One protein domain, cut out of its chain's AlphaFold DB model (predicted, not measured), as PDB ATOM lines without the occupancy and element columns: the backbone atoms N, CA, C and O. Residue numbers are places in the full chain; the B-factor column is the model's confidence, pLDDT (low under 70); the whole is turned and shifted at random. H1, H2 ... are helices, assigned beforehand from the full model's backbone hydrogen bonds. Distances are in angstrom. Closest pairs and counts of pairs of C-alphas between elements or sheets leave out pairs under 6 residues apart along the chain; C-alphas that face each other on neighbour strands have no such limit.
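AT A GLANCE: This is residues 159 to 273 of the 532 residues of an uncharacterized protein of Plasmodium vinckei lentum (UniProt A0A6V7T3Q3). Two long helices, H6 and H1, lie side by side and run the same way, and a string of short helices, H2, H3 and H4, returns from the far end of H1 to its beginning. There H5 turns steeply past the end where both long helices begin and leads into H6, in a loose, elongated frame. The printed part has 115 residues with six named helices in the order H1 to H6, no named strand, and the class all helix. The radius of gyration of the C-alphas is 16.7 A, and the spans are 50 by 27 by 21 A.

IN THESE COORDINATES: H6, residues 241 to 273, is the longest helix at 48.4 A and ends at C-alpha 273 (-58.312, -0.871, -22.219). H1, residues 159 to 186, measures 40.8 A from C-alpha 159 (-18.291, -22.934, -17.583). H2 is residues 192 to 195, 5.3 A; H3 199 to 207, 12.5 A; H4 211 to 219, 12.2 A; H5 227 to 237, 15.6 A.

HOW THE PARTS SIT: H1, the hub, touches H6 at a shallow tilt of 17 degrees, the closest C-alphas being Tyr 169 and His 254, 6.3 A. With residues 164 to 172 alone H1 touches H4, closest C-alphas Ile 168 and Glu 213, 6.1 A, at a steep tilt of 46 degrees, opposite ways. With residue 161 alone H1 only just touches H5, with 3 pairs of C-alphas within 8 A; the closest are Ile 161 and Val 234, 6.7 A. H4 touches H5 about perpendicular at 87 degrees, closest C-alphas Ile 217 and Leu 227, 5.7 A. H3 is close to H1 but not clearly touching, closest C-alphas Tyr 176 and Leu 205, 6.3 A. H2 is likewise close to H6 but not clearly touching, closest C-alphas Val 192 and Lys 266, 6.3 A. In H1, H3, H4, H5 and H6 every O i to N i+4 pair is within hydrogen-bond range; H2 is too short for one.

THE WHOLE: The C-alphas farthest apart, Asn 239 and Lys 273, are 51.0 A apart. The printed part has no cut and no long link. Mean pLDDT of the printed part is 82.8, with residues 187 to 190, 192 and 267 to 273 under 70.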
ATOM      1  N   ASP A 159     -16.883 -22.764 -17.953       87.38
ATOM      2  CA  ASP A 159     -18.291 -22.934 -17.583       87.38
ATOM      3  C   ASP A 159     -18.679 -22.091 -16.358       87.38
ATOM      4  O   ASP A 159     -19.794 -21.580 -16.307       87.38
ATOM      5  N   VAL A 160     -17.745 -21.817 -15.438       90.31
ATOM      6  CA  VAL A 160     -17.956 -20.870 -14.324       90.31
ATOM      7  C   VAL A 160     -18.244 -19.462 -14.857       90.31
ATOM      8  O   VAL A 160     -19.188 -18.804 -14.418       90.31
ATOM      9  N   ILE A 161     -17.492 -19.016 -15.868       91.31
ATOM     10  CA  ILE A 161     -17.696 -17.711 -16.511       91.31
ATOM     11  C   ILE A 161     -19.021 -17.652 -17.275       91.31
ATOM     12  O   ILE A 161     -19.729 -16.646 -17.195       91.31
ATOM     13  N   ILE A 162     -19.391 -18.724 -17.979       93.25
ATOM     14  CA  ILE A 162     -20.699 -18.848 -18.642       93.25
ATOM     15  C   ILE A 162     -21.844 -18.803 -17.613       93.25
ATOM     16  O   ILE A 162     -22.834 -18.101 -17.833       93.25
ATOM     17  N   ASN A 163     -21.691 -19.461 -16.461       91.94
ATOM     18  CA  ASN A 163     -22.692 -19.479 -15.392       91.94
ATOM     19  C   ASN A 163     -22.881 -18.098 -14.746       91.94
ATOM     20  O   ASN A 163     -24.017 -17.630 -14.648       91.94
ATOM     21  N   LEU A 164     -21.796 -17.402 -14.394       92.62
ATOM     22  CA  LEU A 164     -21.863 -16.030 -13.871       92.62
ATOM     23  C   LEU A 164     -22.439 -15.052 -14.908       92.62
ATOM     24  O   LEU A 164     -23.276 -14.216 -14.572       92.62
ATOM     25  N   THR A 165     -22.095 -15.217 -16.189       93.06
ATOM     26  CA  THR A 165     -22.699 -14.448 -17.294       93.06
ATOM     27  C   THR A 165     -24.217 -14.679 -17.377       93.06
ATOM     28  O   THR A 165     -24.992 -13.727 -17.493       93.06
ATOM     29  N   ASN A 166     -24.678 -15.930 -17.252       93.31
ATOM     30  CA  ASN A 166     -26.106 -16.263 -17.206       93.31
ATOM     31  C   ASN A 166     -26.797 -15.668 -15.965       93.31
ATOM     32  O   ASN A 166     -27.915 -15.161 -16.081       93.31
ATOM     33  N   LEU A 167     -26.145 -15.684 -14.799       94.00
ATOM     34  CA  LEU A 167     -26.667 -15.106 -13.557       94.00
ATOM     35  C   LEU A 167     -26.836 -13.583 -13.667       94.00
ATOM     36  O   LEU A 167     -27.927 -13.075 -13.406       94.00
ATOM     37  N   ILE A 168     -25.825 -12.877 -14.187       93.31
ATOM     38  CA  ILE A 168     -25.909 -11.451 -14.542       93.31
ATOM     39  C   ILE A 168     -27.106 -11.213 -15.475       93.31
ATOM     40  O   ILE A 168     -27.956 -10.366 -15.198       93.31
ATOM     41  N   TYR A 169     -27.257 -11.997 -16.549       93.25
ATOM     42  CA  TYR A 169     -28.404 -11.863 -17.453       93.25
ATOM     43  C   TYR A 169     -29.757 -12.212 -16.815       93.25
ATOM     44  O   TYR A 169     -30.768 -11.660 -17.256       93.25
ATOM     45  N   LYS A 170     -29.819 -13.113 -15.822       93.00
ATOM     46  CA  LYS A 170     -31.029 -13.387 -15.025       93.00
ATOM     47  C   LYS A 170     -31.396 -12.157 -14.192       93.00
ATOM     48  O   LYS A 170     -32.536 -11.704 -14.283       93.00
ATOM     49  N   GLU A 171     -30.440 -11.581 -13.472       92.81
ATOM     50  CA  GLU A 171     -30.673 -10.446 -12.576       92.81
ATOM     51  C   GLU A 171     -31.009  -9.153 -13.342       92.81
ATOM     52  O   GLU A 171     -32.012  -8.504 -13.030       92.81
ATOM     53  N   LYS A 172     -30.294  -8.844 -14.442       92.75
ATOM     54  CA  LYS A 172     -30.634  -7.710 -15.330       92.75
ATOM     55  C   LYS A 172     -32.097  -7.783 -15.805       92.75
ATOM     56  O   LYS A 172     -32.813  -6.787 -15.747       92.75
ATOM     57  N   ARG A 173     -32.598  -8.975 -16.179       90.56
ATOM     58  CA  ARG A 173     -34.014  -9.170 -16.572       90.56
ATOM     59  C   ARG A 173     -35.009  -8.910 -15.438       90.56
ATOM     60  O   ARG A 173     -36.092  -8.399 -15.727       90.56
ATOM     61  N   LYS A 174     -34.686  -9.238 -14.177       91.56
ATOM     62  CA  LYS A 174     -35.564  -8.934 -13.028       91.56
ATOM     63  C   LYS A 174     -35.732  -7.422 -12.868       91.56
ATOM     64  O   LYS A 174     -36.863  -6.940 -12.802       91.56
ATOM     65  N   ILE A 175     -34.623  -6.678 -12.891       90.31
ATOM     66  CA  ILE A 175     -34.627  -5.211 -12.781       90.31
ATOM     67  C   ILE A 175     -35.380  -4.581 -13.956       90.31
ATOM     68  O   ILE A 175     -36.262  -3.751 -13.737       90.31
ATOM     69  N   TYR A 176     -35.124  -5.026 -15.190       89.12
ATOM     70  CA  TYR A 176     -35.859  -4.550 -16.362       89.12
ATOM     71  C   TYR A 176     -37.377  -4.795 -16.244       89.12
ATOM     72  O   TYR A 176     -38.161  -3.870 -16.455       89.12
ATOM     73  N   LYS A 177     -37.808  -6.005 -15.842       89.19
ATOM     74  CA  LYS A 177     -39.227  -6.351 -15.601       89.19
ATOM     75  C   LYS A 177     -39.859  -5.415 -14.562       89.19
ATOM     76  O   LYS A 177     -40.939  -4.880 -14.808       89.19
ATOM     77  N   ALA A 178     -39.174  -5.162 -13.446       88.69
ATOM     78  CA  ALA A 178     -39.639  -4.248 -12.402       88.69
ATOM     79  C   ALA A 178     -39.713  -2.783 -12.879       88.69
ATOM     80  O   ALA A 178     -40.690  -2.086 -12.596       88.69
ATOM     81  N   LYS A 179     -38.721  -2.316 -13.651       86.75
ATOM     82  CA  LYS A 179     -38.683  -0.951 -14.196       86.75
ATOM     83  C   LYS A 179     -39.822  -0.716 -15.190       86.75
ATOM     84  O   LYS A 179     -40.560   0.257 -15.023       86.75
ATOM     85  N   ILE A 180     -40.019  -1.636 -16.137       84.31
ATOM     86  CA  ILE A 180     -41.141  -1.639 -17.092       84.31
ATOM     87  C   ILE A 180     -42.479  -1.587 -16.341       84.31
ATOM     88  O   ILE A 180     -43.337  -0.757 -16.647       84.31
ATOM     89  N   ASP A 181     -42.637  -2.406 -15.300       84.19
ATOM     90  CA  ASP A 181     -43.866  -2.443 -14.503       84.19
ATOM     91  C   ASP A 181     -44.116  -1.154 -13.721       84.19
ATOM     92  O   ASP A 181     -45.266  -0.726 -13.603       84.19
ATOM     93  N   SER A 182     -43.062  -0.499 -13.232       84.56
ATOM     94  CA  SER A 182     -43.177   0.812 -12.587       84.56
ATOM     95  C   SER A 182     -43.624   1.907 -13.565       84.56
ATOM     96  O   SER A 182     -44.448   2.742 -13.198       84.56
ATOM     97  N   MET A 183     -43.149   1.879 -14.816       78.12
ATOM     98  CA  MET A 183     -43.532   2.853 -15.846       78.12
ATOM     99  C   MET A 183     -44.991   2.670 -16.270       78.12
ATOM    100  O   MET A 183     -45.764   3.629 -16.220       78.12
ATOM    101  N   ILE A 184     -45.399   1.430 -16.566       78.00
ATOM    102  CA  ILE A 184     -46.783   1.088 -16.939       78.00
ATOM    103  C   ILE A 184     -47.774   1.427 -15.811       78.00
ATOM    104  O   ILE A 184     -48.901   1.823 -16.094       78.00
ATOM    105  N   LYS A 185     -47.374   1.294 -14.537       80.06
ATOM    106  CA  LYS A 185     -48.201   1.702 -13.385       80.06
ATOM    107  C   LYS A 185     -48.321   3.222 -13.229       80.06
ATOM    108  O   LYS A 185     -49.358   3.682 -12.768       80.06
ATOM    109  N   LYS A 186     -47.276   3.989 -13.568       78.12
ATOM    110  CA  LYS A 186     -47.230   5.453 -13.380       78.12
ATOM    111  C   LYS A 186     -47.908   6.261 -14.487       78.12
ATOM    112  O   LYS A 186     -48.182   7.434 -14.271       78.12
ATOM    113  N   SER A 187     -48.138   5.677 -15.661       66.25
ATOM    114  CA  SER A 187     -48.646   6.402 -16.830       66.25
ATOM    115  C   SER A 187     -49.931   5.770 -17.366       66.25
ATOM    116  O   SER A 187     -49.923   4.734 -18.037       66.25
ATOM    117  N   GLU A 188     -51.058   6.424 -17.071       58.62
ATOM    118  CA  GLU A 188     -52.387   5.992 -17.520       58.62
ATOM    119  C   GLU A 188     -52.417   5.884 -19.060       58.62
ATOM    120  O   GLU A 188     -52.751   4.826 -19.606       58.62
ATOM    121  N   ASP A 189     -51.829   6.872 -19.743       60.62
ATOM    122  CA  ASP A 189     -51.581   6.895 -21.192       60.62
ATOM    123  C   ASP A 189     -50.153   6.473 -21.606       60.62
ATOM    124  O   ASP A 189     -49.600   6.992 -22.567       60.62
ATOM    125  N   PHE A 190     -49.539   5.484 -20.932       65.88
ATOM    126  CA  PHE A 190     -48.336   4.811 -21.464       65.88
ATOM    127  C   PHE A 190     -48.576   4.306 -22.898       65.88
ATOM    128  O   PHE A 190     -49.306   3.315 -23.070       65.88
ATOM    129  N   ASP A 191     -47.969   4.955 -23.891       70.75
ATOM    130  CA  ASP A 191     -47.871   4.434 -25.251       70.75
ATOM    131  C   ASP A 191     -46.722   3.426 -25.306       70.75
ATOM    132  O   ASP A 191     -45.536   3.756 -25.233       70.75
ATOM    133  N   VAL A 192     -47.127   2.166 -25.403       69.31
ATOM    134  CA  VAL A 192     -46.259   0.999 -25.469       69.31
ATOM    135  C   VAL A 192     -45.385   1.026 -26.725       69.31
ATOM    136  O   VAL A 192     -44.217   0.657 -26.654       69.31
ATOM    137  N   ASP A 193     -45.933   1.455 -27.861       70.31
ATOM    138  CA  ASP A 193     -45.265   1.340 -29.157       70.31
ATOM    139  C   ASP A 193     -44.330   2.526 -29.419       70.31
ATOM    140  O   ASP A 193     -43.233   2.323 -29.940       70.31
ATOM    141  N   ALA A 194     -44.687   3.729 -28.953       75.56
ATOM    142  CA  ALA A 194     -43.751   4.854 -28.897       75.56
ATOM    143  C   ALA A 194     -42.595   4.588 -27.914       75.56
ATOM    144  O   ALA A 194     -41.432   4.717 -28.287       75.56
ATOM    145  N   THR A 195     -42.886   4.142 -26.682       72.62
ATOM    146  CA  THR A 195     -41.840   3.934 -25.658       72.62
ATOM    147  C   THR A 195     -40.886   2.789 -26.008       72.62
ATOM    148  O   THR A 195     -39.705   2.859 -25.692       72.62
ATOM    149  N   PHE A 196     -41.353   1.730 -26.679       70.69
ATOM    150  CA  PHE A 196     -40.473   0.636 -27.121       70.69
ATOM    151  C   PHE A 196     -39.769   0.901 -28.459       70.69
ATOM    152  O   PHE A 196     -38.954   0.080 -28.879       70.69
ATOM    153  N   SER A 197     -40.053   2.038 -29.098       76.06
ATOM    154  CA  SER A 197     -39.301   2.552 -30.250       76.06
ATOM    155  C   SER A 197     -38.309   3.662 -29.856       76.06
ATOM    156  O   SER A 197     -37.503   4.069 -30.687       76.06
ATOM    157  N   ASP A 198     -38.357   4.145 -28.609       79.44
ATOM    158  CA  ASP A 198     -37.475   5.181 -28.056       79.44
ATOM    159  C   ASP A 198     -36.110   4.592 -27.627       79.44
ATOM    160  O   ASP A 198     -36.067   3.750 -26.722       79.44
ATOM    161  N   PRO A 199     -34.977   5.037 -28.208       82.75
ATOM    162  CA  PRO A 199     -33.647   4.643 -27.747       82.75
ATOM    163  C   PRO A 199     -33.367   5.044 -26.292       82.75
ATOM    164  O   PRO A 199     -32.753   4.267 -25.555       82.75
ATOM    165  N   GLU A 200     -33.860   6.203 -25.829       82.25
ATOM    166  CA  GLU A 200     -33.587   6.663 -24.463       82.25
ATOM    167  C   GLU A 200     -34.197   5.734 -23.408       82.25
ATOM    168  O   GLU A 200     -33.679   5.624 -22.295       82.25
ATOM    169  N   PHE A 201     -35.314   5.070 -23.718       82.56
ATOM    170  CA  PHE A 201     -35.914   4.066 -22.844       82.56
ATOM    171  C   PHE A 201     -34.960   2.885 -22.607       82.56
ATOM    172  O   PHE A 201     -34.810   2.444 -21.462       82.56
ATOM    173  N   PHE A 202     -34.263   2.415 -23.646       82.31
ATOM    174  CA  PHE A 202     -33.269   1.348 -23.515       82.31
ATOM    175  C   PHE A 202     -32.003   1.819 -22.791       82.31
ATOM    176  O   PHE A 202     -31.515   1.088 -21.930       82.31
ATOM    177  N   ASP A 203     -31.550   3.057 -23.003       85.25
ATOM    178  CA  ASP A 203     -30.459   3.647 -22.212       85.25
ATOM    179  C   ASP A 203     -30.822   3.758 -20.723       85.25
ATOM    180  O   ASP A 203     -30.025   3.422 -19.842       85.25
ATOM    181  N   LYS A 204     -32.053   4.194 -20.411       84.81
ATOM    182  CA  LYS A 204     -32.583   4.271 -19.037       84.81
ATOM    183  C   LYS A 204     -32.697   2.883 -18.398       84.81
ATOM    184  O   LYS A 204     -32.470   2.759 -17.191       84.81
ATOM    185  N   LEU A 205     -33.022   1.845 -19.175       84.75
ATOM    186  CA  LEU A 205     -32.943   0.456 -18.723       84.75
ATOM    187  C   LEU A 205     -31.486   0.060 -18.453       84.75
ATOM    188  O   LEU A 205     -31.182  -0.323 -17.325       84.75
ATOM    189  N   GLN A 206     -30.586   0.199 -19.426       87.19
ATOM    190  CA  GLN A 206     -29.188  -0.225 -19.315       87.19
ATOM    191  C   GLN A 206     -28.488   0.414 -18.107       87.19
ATOM    192  O   GLN A 206     -27.955  -0.320 -17.271       87.19
ATOM    193  N   LYS A 207     -28.616   1.740 -17.932       89.06
ATOM    194  CA  LYS A 207     -28.137   2.481 -16.746       89.06
ATOM    195  C   LYS A 207     -28.701   1.924 -15.435       89.06
ATOM    196  O   LYS A 207     -27.974   1.768 -14.461       89.06
ATOM    197  N   SER A 208     -29.977   1.523 -15.407       86.81
ATOM    198  CA  SER A 208     -30.572   0.893 -14.215       86.81
ATOM    199  C   SER A 208     -29.996  -0.489 -13.868       86.81
ATOM    200  O   SER A 208     -30.311  -1.014 -12.806       86.81
ATOM    201  N   THR A 209     -29.142  -1.065 -14.721       91.25
ATOM    202  CA  THR A 209     -28.499  -2.376 -14.515       91.25
ATOM    203  C   THR A 209     -26.971  -2.357 -14.541       91.25
ATOM    204  O   THR A 209     -26.347  -3.417 -14.521       91.25
ATOM    205  N   GLU A 210     -26.356  -1.176 -14.573       88.94
ATOM    206  CA  GLU A 210     -24.898  -1.014 -14.629       88.94
ATOM    207  C   GLU A 210     -24.203  -1.669 -13.420       88.94
ATOM    208  O   GLU A 210     -23.288  -2.476 -13.579       88.94
ATOM    209  N   HIS A 211     -24.761  -1.461 -12.225       89.31
ATOM    210  CA  HIS A 211     -24.312  -2.057 -10.962       89.31
ATOM    211  C   HIS A 211     -24.518  -3.583 -10.853       89.31
ATOM    212  O   HIS A 211     -24.012  -4.198  -9.918       89.31
ATOM    213  N   VAL A 212     -25.269  -4.228 -11.759       92.44
ATOM    214  CA  VAL A 212     -25.604  -5.664 -11.633       92.44
ATOM    215  C   VAL A 212     -24.377  -6.548 -11.812       92.44
ATOM    216  O   VAL A 212     -24.263  -7.575 -11.152       92.44
ATOM    217  N   GLU A 213     -23.457  -6.166 -12.697       90.25
ATOM    218  CA  GLU A 213     -22.221  -6.928 -12.896       90.25
ATOM    219  C   GLU A 213     -21.345  -6.888 -11.643       90.25
ATOM    220  O   GLU A 213     -20.834  -7.917 -11.219       90.25
ATOM    221  N   GLU A 214     -21.218  -5.718 -11.021       89.62
ATOM    222  CA  GLU A 214     -20.461  -5.549  -9.784       89.62
ATOM    223  C   GLU A 214     -21.122  -6.275  -8.607       89.62
ATOM    224  O   GLU A 214     -20.453  -7.046  -7.925       89.62
ATOM    225  N   LYS A 215     -22.446  -6.126  -8.438       92.25
ATOM    226  CA  LYS A 215     -23.240  -6.847  -7.431       92.25
ATOM    227  C   LYS A 215     -23.000  -8.360  -7.507       92.25
ATOM    228  O   LYS A 215     -22.540  -8.948  -6.535       92.25
ATOM    229  N   ILE A 216     -23.272  -8.974  -8.663       92.19
ATOM    230  CA  ILE A 216     -23.187 -10.434  -8.820       92.19
ATOM    231  C   ILE A 216     -21.755 -10.942  -8.605       92.19
ATOM    232  O   ILE A 216     -21.576 -12.004  -8.015       92.19
ATOM    233  N   ILE A 217     -20.726 -10.214  -9.054       91.06
ATOM    234  CA  ILE A 217     -19.341 -10.663  -8.847       91.06
ATOM    235  C   ILE A 217     -18.888 -10.476  -7.392       91.06
ATOM    236  O   ILE A 217     -18.185 -11.340  -6.880       91.06
ATOM    237  N   ASN A 218     -19.333  -9.431  -6.690       87.88
ATOM    238  CA  ASN A 218     -19.036  -9.268  -5.262       87.88
ATOM    239  C   ASN A 218     -19.728 -10.353  -4.409       87.88
ATOM    240  O   ASN A 218     -19.113 -10.890  -3.486       87.88
ATOM    241  N   GLU A 219     -20.961 -10.735  -4.766       90.12
ATOM    242  CA  GLU A 219     -21.704 -11.862  -4.171       90.12
ATOM    243  C   GLU A 219     -21.055 -13.236  -4.434       90.12
ATOM    244  O   GLU A 219     -21.322 -14.175  -3.694       90.12
ATOM    245  N   ASN A 220     -20.204 -13.359  -5.460       88.69
ATOM    246  CA  ASN A 220     -19.490 -14.589  -5.846       88.69
ATOM    247  C   ASN A 220     -17.958 -14.386  -5.769       88.69
ATOM    248  O   ASN A 220     -17.198 -14.870  -6.619       88.69
ATOM    249  N   SER A 221     -17.508 -13.600  -4.784       84.56
ATOM    250  CA  SER A 221     -16.104 -13.194  -4.611       84.56
ATOM    251  C   SER A 221     -15.174 -14.331  -4.167       84.56
ATOM    252  O   SER A 221     -13.959 -14.251  -4.364       84.56
ATOM    253  N   ASP A 222     -15.751 -15.409  -3.640       82.50
ATOM    254  CA  ASP A 222     -15.135 -16.710  -3.374       82.50
ATOM    255  C   ASP A 222     -14.737 -17.451  -4.665       82.50
ATOM    256  O   ASP A 222     -13.693 -18.104  -4.707       82.50
ATOM    257  N   ILE A 223     -15.533 -17.308  -5.731       84.12
ATOM    258  CA  ILE A 223     -15.289 -17.934  -7.038       84.12
ATOM    259  C   ILE A 223     -14.420 -17.034  -7.928       84.12
ATOM    260  O   ILE A 223     -13.504 -17.515  -8.602       84.12
ATOM    261  N   ILE A 224     -14.713 -15.728  -7.974       81.56
ATOM    262  CA  ILE A 224     -13.960 -14.749  -8.772       81.56
ATOM    263  C   ILE A 224     -13.687 -13.491  -7.943       81.56
ATOM    264  O   ILE A 224     -14.615 -12.752  -7.637       81.56
ATOM    265  N   PRO A 225     -12.415 -13.137  -7.687       77.81
ATOM    266  CA  PRO A 225     -12.058 -12.165  -6.651       77.81
ATOM    267  C   PRO A 225     -12.455 -10.706  -6.932       77.81
ATOM    268  O   PRO A 225     -12.212  -9.857  -6.080       77.81
ATOM    269  N   ASN A 226     -12.930 -10.365  -8.138       80.38
ATOM    270  CA  ASN A 226     -13.424  -9.029  -8.510       80.38
ATOM    271  C   ASN A 226     -13.966  -8.991  -9.952       80.38
ATOM    272  O   ASN A 226     -13.612  -9.809 -10.810       80.38
ATOM    273  N   LEU A 227     -14.763  -7.954 -10.242       83.00
ATOM    274  CA  LEU A 227     -15.331  -7.672 -11.566       83.00
ATOM    275  C   LEU A 227     -14.273  -7.576 -12.678       83.00
ATOM    276  O   LEU A 227     -14.529  -7.972 -13.819       83.00
ATOM    277  N   PHE A 228     -13.076  -7.073 -12.364       77.50
ATOM    278  CA  PHE A 228     -11.988  -7.005 -13.333       77.50
ATOM    279  C   PHE A 228     -11.536  -8.408 -13.781       77.50
ATOM    280  O   PHE A 228     -11.446  -8.662 -14.985       77.50
ATOM    281  N   THR A 229     -11.316  -9.340 -12.848       78.00
ATOM    282  CA  THR A 229     -10.950 -10.730 -13.160       78.00
ATOM    283  C   THR A 229     -12.030 -11.424 -13.992       78.00
ATOM    284  O   THR A 229     -11.694 -12.111 -14.957       78.00
ATOM    285  N   PHE A 230     -13.313 -11.183 -13.702       85.31
ATOM    286  CA  PHE A 230     -14.415 -11.669 -14.540       85.31
ATOM    287  C   PHE A 230     -14.327 -11.130 -15.979       85.31
ATOM    288  O   PHE A 230     -14.301 -11.913 -16.930       85.31
ATOM    289  N   LYS A 231     -14.207  -9.804 -16.156       85.50
ATOM    290  CA  LYS A 231     -14.111  -9.166 -17.486       85.50
ATOM    291  C   LYS A 231     -12.878  -9.625 -18.269       85.50
ATOM    292  O   LYS A 231     -12.976  -9.867 -19.473       85.50
ATOM    293  N   TYR A 232     -11.742  -9.813 -17.593       78.81
ATOM    294  CA  TYR A 232     -10.569 -10.449 -18.188       78.81
ATOM    295  C   TYR A 232     -10.895 -11.860 -18.692       78.81
ATOM    296  O   TYR A 232     -10.595 -12.170 -19.842       78.81
ATOM    297  N   LEU A 233     -11.493 -12.712 -17.852       81.38
ATOM    298  CA  LEU A 233     -11.695 -14.128 -18.166       81.38
ATOM    299  C   LEU A 233     -12.678 -14.316 -19.326       81.38
ATOM    300  O   LEU A 233     -12.438 -15.152 -20.196       81.38
ATOM    301  N   VAL A 234     -13.710 -13.470 -19.410       85.94
ATOM    302  CA  VAL A 234     -14.592 -13.381 -20.585       85.94
ATOM    303  C   VAL A 234     -13.781 -13.102 -21.861       85.94
ATOM    304  O   VAL A 234     -13.951 -13.803 -22.859       85.94
ATOM    305  N   ASN A 235     -12.864 -12.127 -21.847       80.62
ATOM    306  CA  ASN A 235     -12.008 -11.836 -23.004       80.62
ATOM    307  C   ASN A 235     -11.001 -12.968 -23.292       80.62
ATOM    308  O   ASN A 235     -10.802 -13.322 -24.450       80.62
ATOM    309  N   TYR A 236     -10.389 -13.560 -22.266       78.19
ATOM    310  CA  TYR A 236      -9.413 -14.643 -22.414       78.19
ATOM    311  C   TYR A 236     -10.024 -15.878 -23.091       78.19
ATOM    312  O   TYR A 236      -9.466 -16.394 -24.065       78.19
ATOM    313  N   TYR A 237     -11.213 -16.299 -22.646       82.44
ATOM    314  CA  TYR A 237     -11.945 -17.407 -23.261       82.44
ATOM    315  C   TYR A 237     -12.641 -17.048 -24.576       82.44
ATOM    316  O   TYR A 237     -13.060 -17.956 -25.286       82.44
ATOM    317  N   SER A 238     -12.695 -15.773 -24.979       80.69
ATOM    318  CA  SER A 238     -13.207 -15.390 -26.310       80.69
ATOM    319  C   SER A 238     -12.325 -15.872 -27.474       80.69
ATOM    320  O   SER A 238     -12.720 -15.758 -28.629       80.69
ATOM    321  N   ASN A 239     -11.156 -16.454 -27.189       73.31
ATOM    322  CA  ASN A 239     -10.361 -17.206 -28.164       73.31
ATOM    323  C   ASN A 239     -10.905 -18.626 -28.447       73.31
ATOM    324  O   ASN A 239     -10.483 -19.251 -29.417       73.31
ATOM    325  N   ASP A 240     -11.795 -19.159 -27.604       79.12
ATOM    326  CA  ASP A 240     -12.394 -20.485 -27.766       79.12
ATOM    327  C   ASP A 240     -13.763 -20.378 -28.450       79.12
ATOM    328  O   ASP A 240     -14.703 -19.777 -27.924       79.12
ATOM    329  N   ILE A 241     -13.885 -21.020 -29.612       82.81
ATOM    330  CA  ILE A 241     -15.105 -21.061 -30.428       82.81
ATOM    331  C   ILE A 241     -16.311 -21.557 -29.611       82.81
ATOM    332  O   ILE A 241     -17.394 -20.981 -29.706       82.81
ATOM    333  N   THR A 242     -16.131 -22.575 -28.764       87.88
ATOM    334  CA  THR A 242     -17.214 -23.157 -27.951       87.88
ATOM    335  C   THR A 242     -17.696 -22.195 -26.865       87.88
ATOM    336  O   THR A 242     -18.897 -22.106 -26.596       87.88
ATOM    337  N   PHE A 243     -16.783 -21.417 -26.274       90.94
ATOM    338  CA  PHE A 243     -17.122 -20.374 -25.306       90.94
ATOM    339  C   PHE A 243     -17.863 -19.216 -25.983       90.94
ATOM    340  O   PHE A 243     -18.905 -18.785 -25.489       90.94
ATOM    341  N   VAL A 244     -17.376 -18.753 -27.140       87.44
ATOM    342  CA  VAL A 244     -18.022 -17.688 -27.924       87.44
ATOM    343  C   VAL A 244     -19.434 -18.098 -28.353       87.44
ATOM    344  O   VAL A 244     -20.368 -17.311 -28.196       87.44
ATOM    345  N   GLN A 245     -19.624 -19.339 -28.813       88.38
ATOM    346  CA  GLN A 245     -20.945 -19.887 -29.147       88.38
ATOM    347  C   GLN A 245     -21.880 -19.928 -27.926       88.38
ATOM    348  O   GLN A 245     -22.989 -19.395 -28.000       88.38
ATOM    349  N   LYS A 246     -21.431 -20.477 -26.784       91.12
ATOM    350  CA  LYS A 246     -22.206 -20.490 -25.525       91.12
ATOM    351  C   LYS A 246     -22.589 -19.074 -25.068       91.12
ATOM    352  O   LYS A 246     -23.743 -18.838 -24.708       91.12
ATOM    353  N   LYS A 247     -21.656 -18.115 -25.120       91.88
ATOM    354  CA  LYS A 247     -21.890 -16.707 -24.757       91.88
ATOM    355  C   LYS A 247     -22.923 -16.047 -25.679       91.88
ATOM    356  O   LYS A 247     -23.897 -15.488 -25.181       91.88
ATOM    357  N   LYS A 248     -22.771 -16.191 -27.000       91.12
ATOM    358  CA  LYS A 248     -23.711 -15.650 -28.000       91.12
ATOM    359  C   LYS A 248     -25.112 -16.263 -27.870       91.12
ATOM    360  O   LYS A 248     -26.112 -15.562 -28.018       91.12
ATOM    361  N   TYR A 249     -25.204 -17.551 -27.529       91.75
ATOM    362  CA  TYR A 249     -26.476 -18.199 -27.199       91.75
ATOM    363  C   TYR A 249     -27.129 -17.586 -25.948       91.75
ATOM    364  O   TYR A 249     -28.326 -17.308 -25.968       91.75
ATOM    365  N   LEU A 250     -26.368 -17.313 -24.880       90.75
ATOM    366  CA  LEU A 250     -26.898 -16.646 -23.682       90.75
ATOM    367  C   LEU A 250     -27.358 -15.206 -23.952       90.75
ATOM    368  O   LEU A 250     -28.406 -14.808 -23.440       90.75
ATOM    369  N   GLU A 251     -26.621 -14.448 -24.765       89.12
ATOM    370  CA  GLU A 251     -27.008 -13.105 -25.229       89.12
ATOM    371  C   GLU A 251     -28.329 -13.160 -26.015       89.12
ATOM    372  O   GLU A 251     -29.265 -12.417 -25.712       89.12
ATOM    373  N   SER A 252     -28.463 -14.122 -26.935       89.06
ATOM    374  CA  SER A 252     -29.701 -14.371 -27.683       89.06
ATOM    375  C   SER A 252     -30.871 -14.786 -26.772       89.06
ATOM    376  O   SER A 252     -31.924 -14.146 -26.794       89.06
ATOM    377  N   LYS A 253     -30.679 -15.768 -25.873       91.31
ATOM    378  CA  LYS A 253     -31.676 -16.210 -24.865       91.31
ATOM    379  C   LYS A 253     -32.056 -15.060 -23.916       91.31
ATOM    380  O   LYS A 253     -33.183 -15.019 -23.420       91.31
ATOM    381  N   HIS A 254     -31.157 -14.102 -23.662       88.12
ATOM    382  CA  HIS A 254     -31.464 -12.879 -22.915       88.12
ATOM    383  C   HIS A 254     -32.332 -11.909 -23.725       88.12
ATOM    384  O   HIS A 254     -33.381 -11.501 -23.220       88.12
ATOM    385  N   GLY A 255     -31.949 -11.592 -24.965       84.12
ATOM    386  CA  GLY A 255     -32.721 -10.728 -25.864       84.12
ATOM    387  C   GLY A 255     -34.124 -11.272 -26.152       84.12
ATOM    388  O   GLY A 255     -35.112 -10.547 -26.044       84.12
ATOM    389  N   GLU A 256     -34.251 -12.574 -26.411       85.69
ATOM    390  CA  GLU A 256     -35.539 -13.228 -26.660       85.69
ATOM    391  C   GLU A 256     -36.459 -13.181 -25.426       85.69
ATOM    392  O   GLU A 256     -37.636 -12.823 -25.533       85.69
ATOM    393  N   LYS A 257     -35.923 -13.454 -24.223       87.62
ATOM    394  CA  LYS A 257     -36.675 -13.300 -22.964       87.62
ATOM    395  C   LYS A 257     -37.087 -11.846 -22.714       87.62
ATOM    396  O   LYS A 257     -38.189 -11.617 -22.219       87.62
ATOM    397  N   MET A 258     -36.266 -10.869 -23.100       83.88
ATOM    398  CA  MET A 258     -36.640  -9.452 -23.048       83.88
ATOM    399  C   MET A 258     -37.793  -9.118 -23.998       83.88
ATOM    400  O   MET A 258     -38.785  -8.533 -23.567       83.88
ATOM    401  N   ILE A 259     -37.741  -9.581 -25.248       82.56
ATOM    402  CA  ILE A 259     -38.841  -9.424 -26.212       82.56
ATOM    403  C   ILE A 259     -40.133 -10.077 -25.689       82.56
ATOM    404  O   ILE A 259     -41.210  -9.494 -25.823       82.56
ATOM    405  N   LYS A 260     -40.053 -11.251 -25.043       84.56
ATOM    406  CA  LYS A 260     -41.208 -11.908 -24.398       84.56
ATOM    407  C   LYS A 260     -41.798 -11.053 -23.268       84.56
ATOM    408  O   LYS A 260     -43.012 -10.848 -23.255       84.56
ATOM    409  N   ILE A 261     -40.970 -10.486 -22.383       81.25
ATOM    410  CA  ILE A 261     -41.419  -9.555 -21.327       81.25
ATOM    411  C   ILE A 261     -42.165  -8.361 -21.946       81.25
ATOM    412  O   ILE A 261     -43.291  -8.071 -21.540       81.25
ATOM    413  N   LEU A 262     -41.593  -7.720 -22.970       76.12
ATOM    414  CA  LEU A 262     -42.193  -6.566 -23.654       76.12
ATOM    415  C   LEU A 262     -43.543  -6.923 -24.316       76.12
ATOM    416  O   LEU A 262     -44.548  -6.246 -24.080       76.12
ATOM    417  N   LYS A 263     -43.609  -8.036 -25.065       78.00
ATOM    418  CA  LYS A 263     -44.839  -8.528 -25.724       78.00
ATOM    419  C   LYS A 263     -45.959  -8.849 -24.726       78.00
ATOM    420  O   LYS A 263     -47.099  -8.431 -24.926       78.00
ATOM    421  N   ILE A 264     -45.649  -9.542 -23.627       76.56
ATOM    422  CA  ILE A 264     -46.638  -9.867 -22.582       76.56
ATOM    423  C   ILE A 264     -47.207  -8.583 -21.962       76.56
ATOM    424  O   ILE A 264     -48.410  -8.501 -21.696       76.56
ATOM    425  N   LYS A 265     -46.372  -7.557 -21.753       72.06
ATOM    426  CA  LYS A 265     -46.803  -6.277 -21.174       72.06
ATOM    427  C   LYS A 265     -47.655  -5.449 -22.140       72.06
ATOM    428  O   LYS A 265     -48.687  -4.935 -21.701       72.06
ATOM    429  N   LYS A 266     -47.329  -5.428 -23.441       71.94
ATOM    430  CA  LYS A 266     -48.195  -4.867 -24.499       71.94
ATOM    431  C   LYS A 266     -49.603  -5.472 -24.450       71.94
ATOM    432  O   LYS A 266     -50.591  -4.754 -24.280       71.94
ATOM    433  N   ASN A 267     -49.683  -6.802 -24.485       67.75
ATOM    434  CA  ASN A 267     -50.955  -7.527 -24.521       67.75
ATOM    435  C   ASN A 267     -51.773  -7.343 -23.226       67.75
ATOM    436  O   ASN A 267     -52.997  -7.196 -23.279       67.75
ATOM    437  N   LYS A 268     -51.116  -7.291 -22.053       67.94
ATOM    438  CA  LYS A 268     -51.789  -7.030 -20.765       67.94
ATOM    439  C   LYS A 268     -52.381  -5.612 -20.675       67.94
ATOM    440  O   LYS A 268     -53.425  -5.464 -20.038       67.94
ATOM    441  N   LYS A 269     -51.795  -4.586 -21.316       64.06
ATOM    442  CA  LYS A 269     -52.404  -3.237 -21.356       64.06
ATOM    443  C   LYS A 269     -53.584  -3.160 -22.332       64.06
ATOM    444  O   LYS A 269     -54.615  -2.601 -21.964       64.06
ATOM    445  N   GLN A 270     -53.488  -3.776 -23.514       60.47
ATOM    446  CA  GLN A 270     -54.597  -3.813 -24.481       60.47
ATOM    447  C   GLN A 270     -55.870  -4.443 -23.882       60.47
ATOM    448  O   GLN A 270     -56.930  -3.823 -23.939       60.47
ATOM    449  N   LYS A 271     -55.751  -5.593 -23.194       60.16
ATOM    450  CA  LYS A 271     -56.883  -6.237 -22.492       60.16
ATOM    451  C   LYS A 271     -57.492  -5.380 -21.367       60.16
ATOM    452  O   LYS A 271     -58.684  -5.480 -21.096       60.16
ATOM    453  N   LYS A 272     -56.702  -4.524 -20.702       59.03
ATOM    454  CA  LYS A 272     -57.235  -3.582 -19.699       59.03
ATOM    455  C   LYS A 272     -58.023  -2.435 -20.333       59.03
ATOM    456  O   LYS A 272     -59.018  -2.018 -19.750       59.03
ATOM    457  N   LYS A 273     -57.602  -1.943 -21.505       57.53
ATOM    458  CA  LYS A 273     -58.312  -0.871 -22.219       57.53
ATOM    459  C   LYS A 273     -59.666  -1.368 -22.744       57.53
ATOM    460  O   LYS A 273     -60.687  -0.801 -22.371       57.53
TER     461      LYS A 273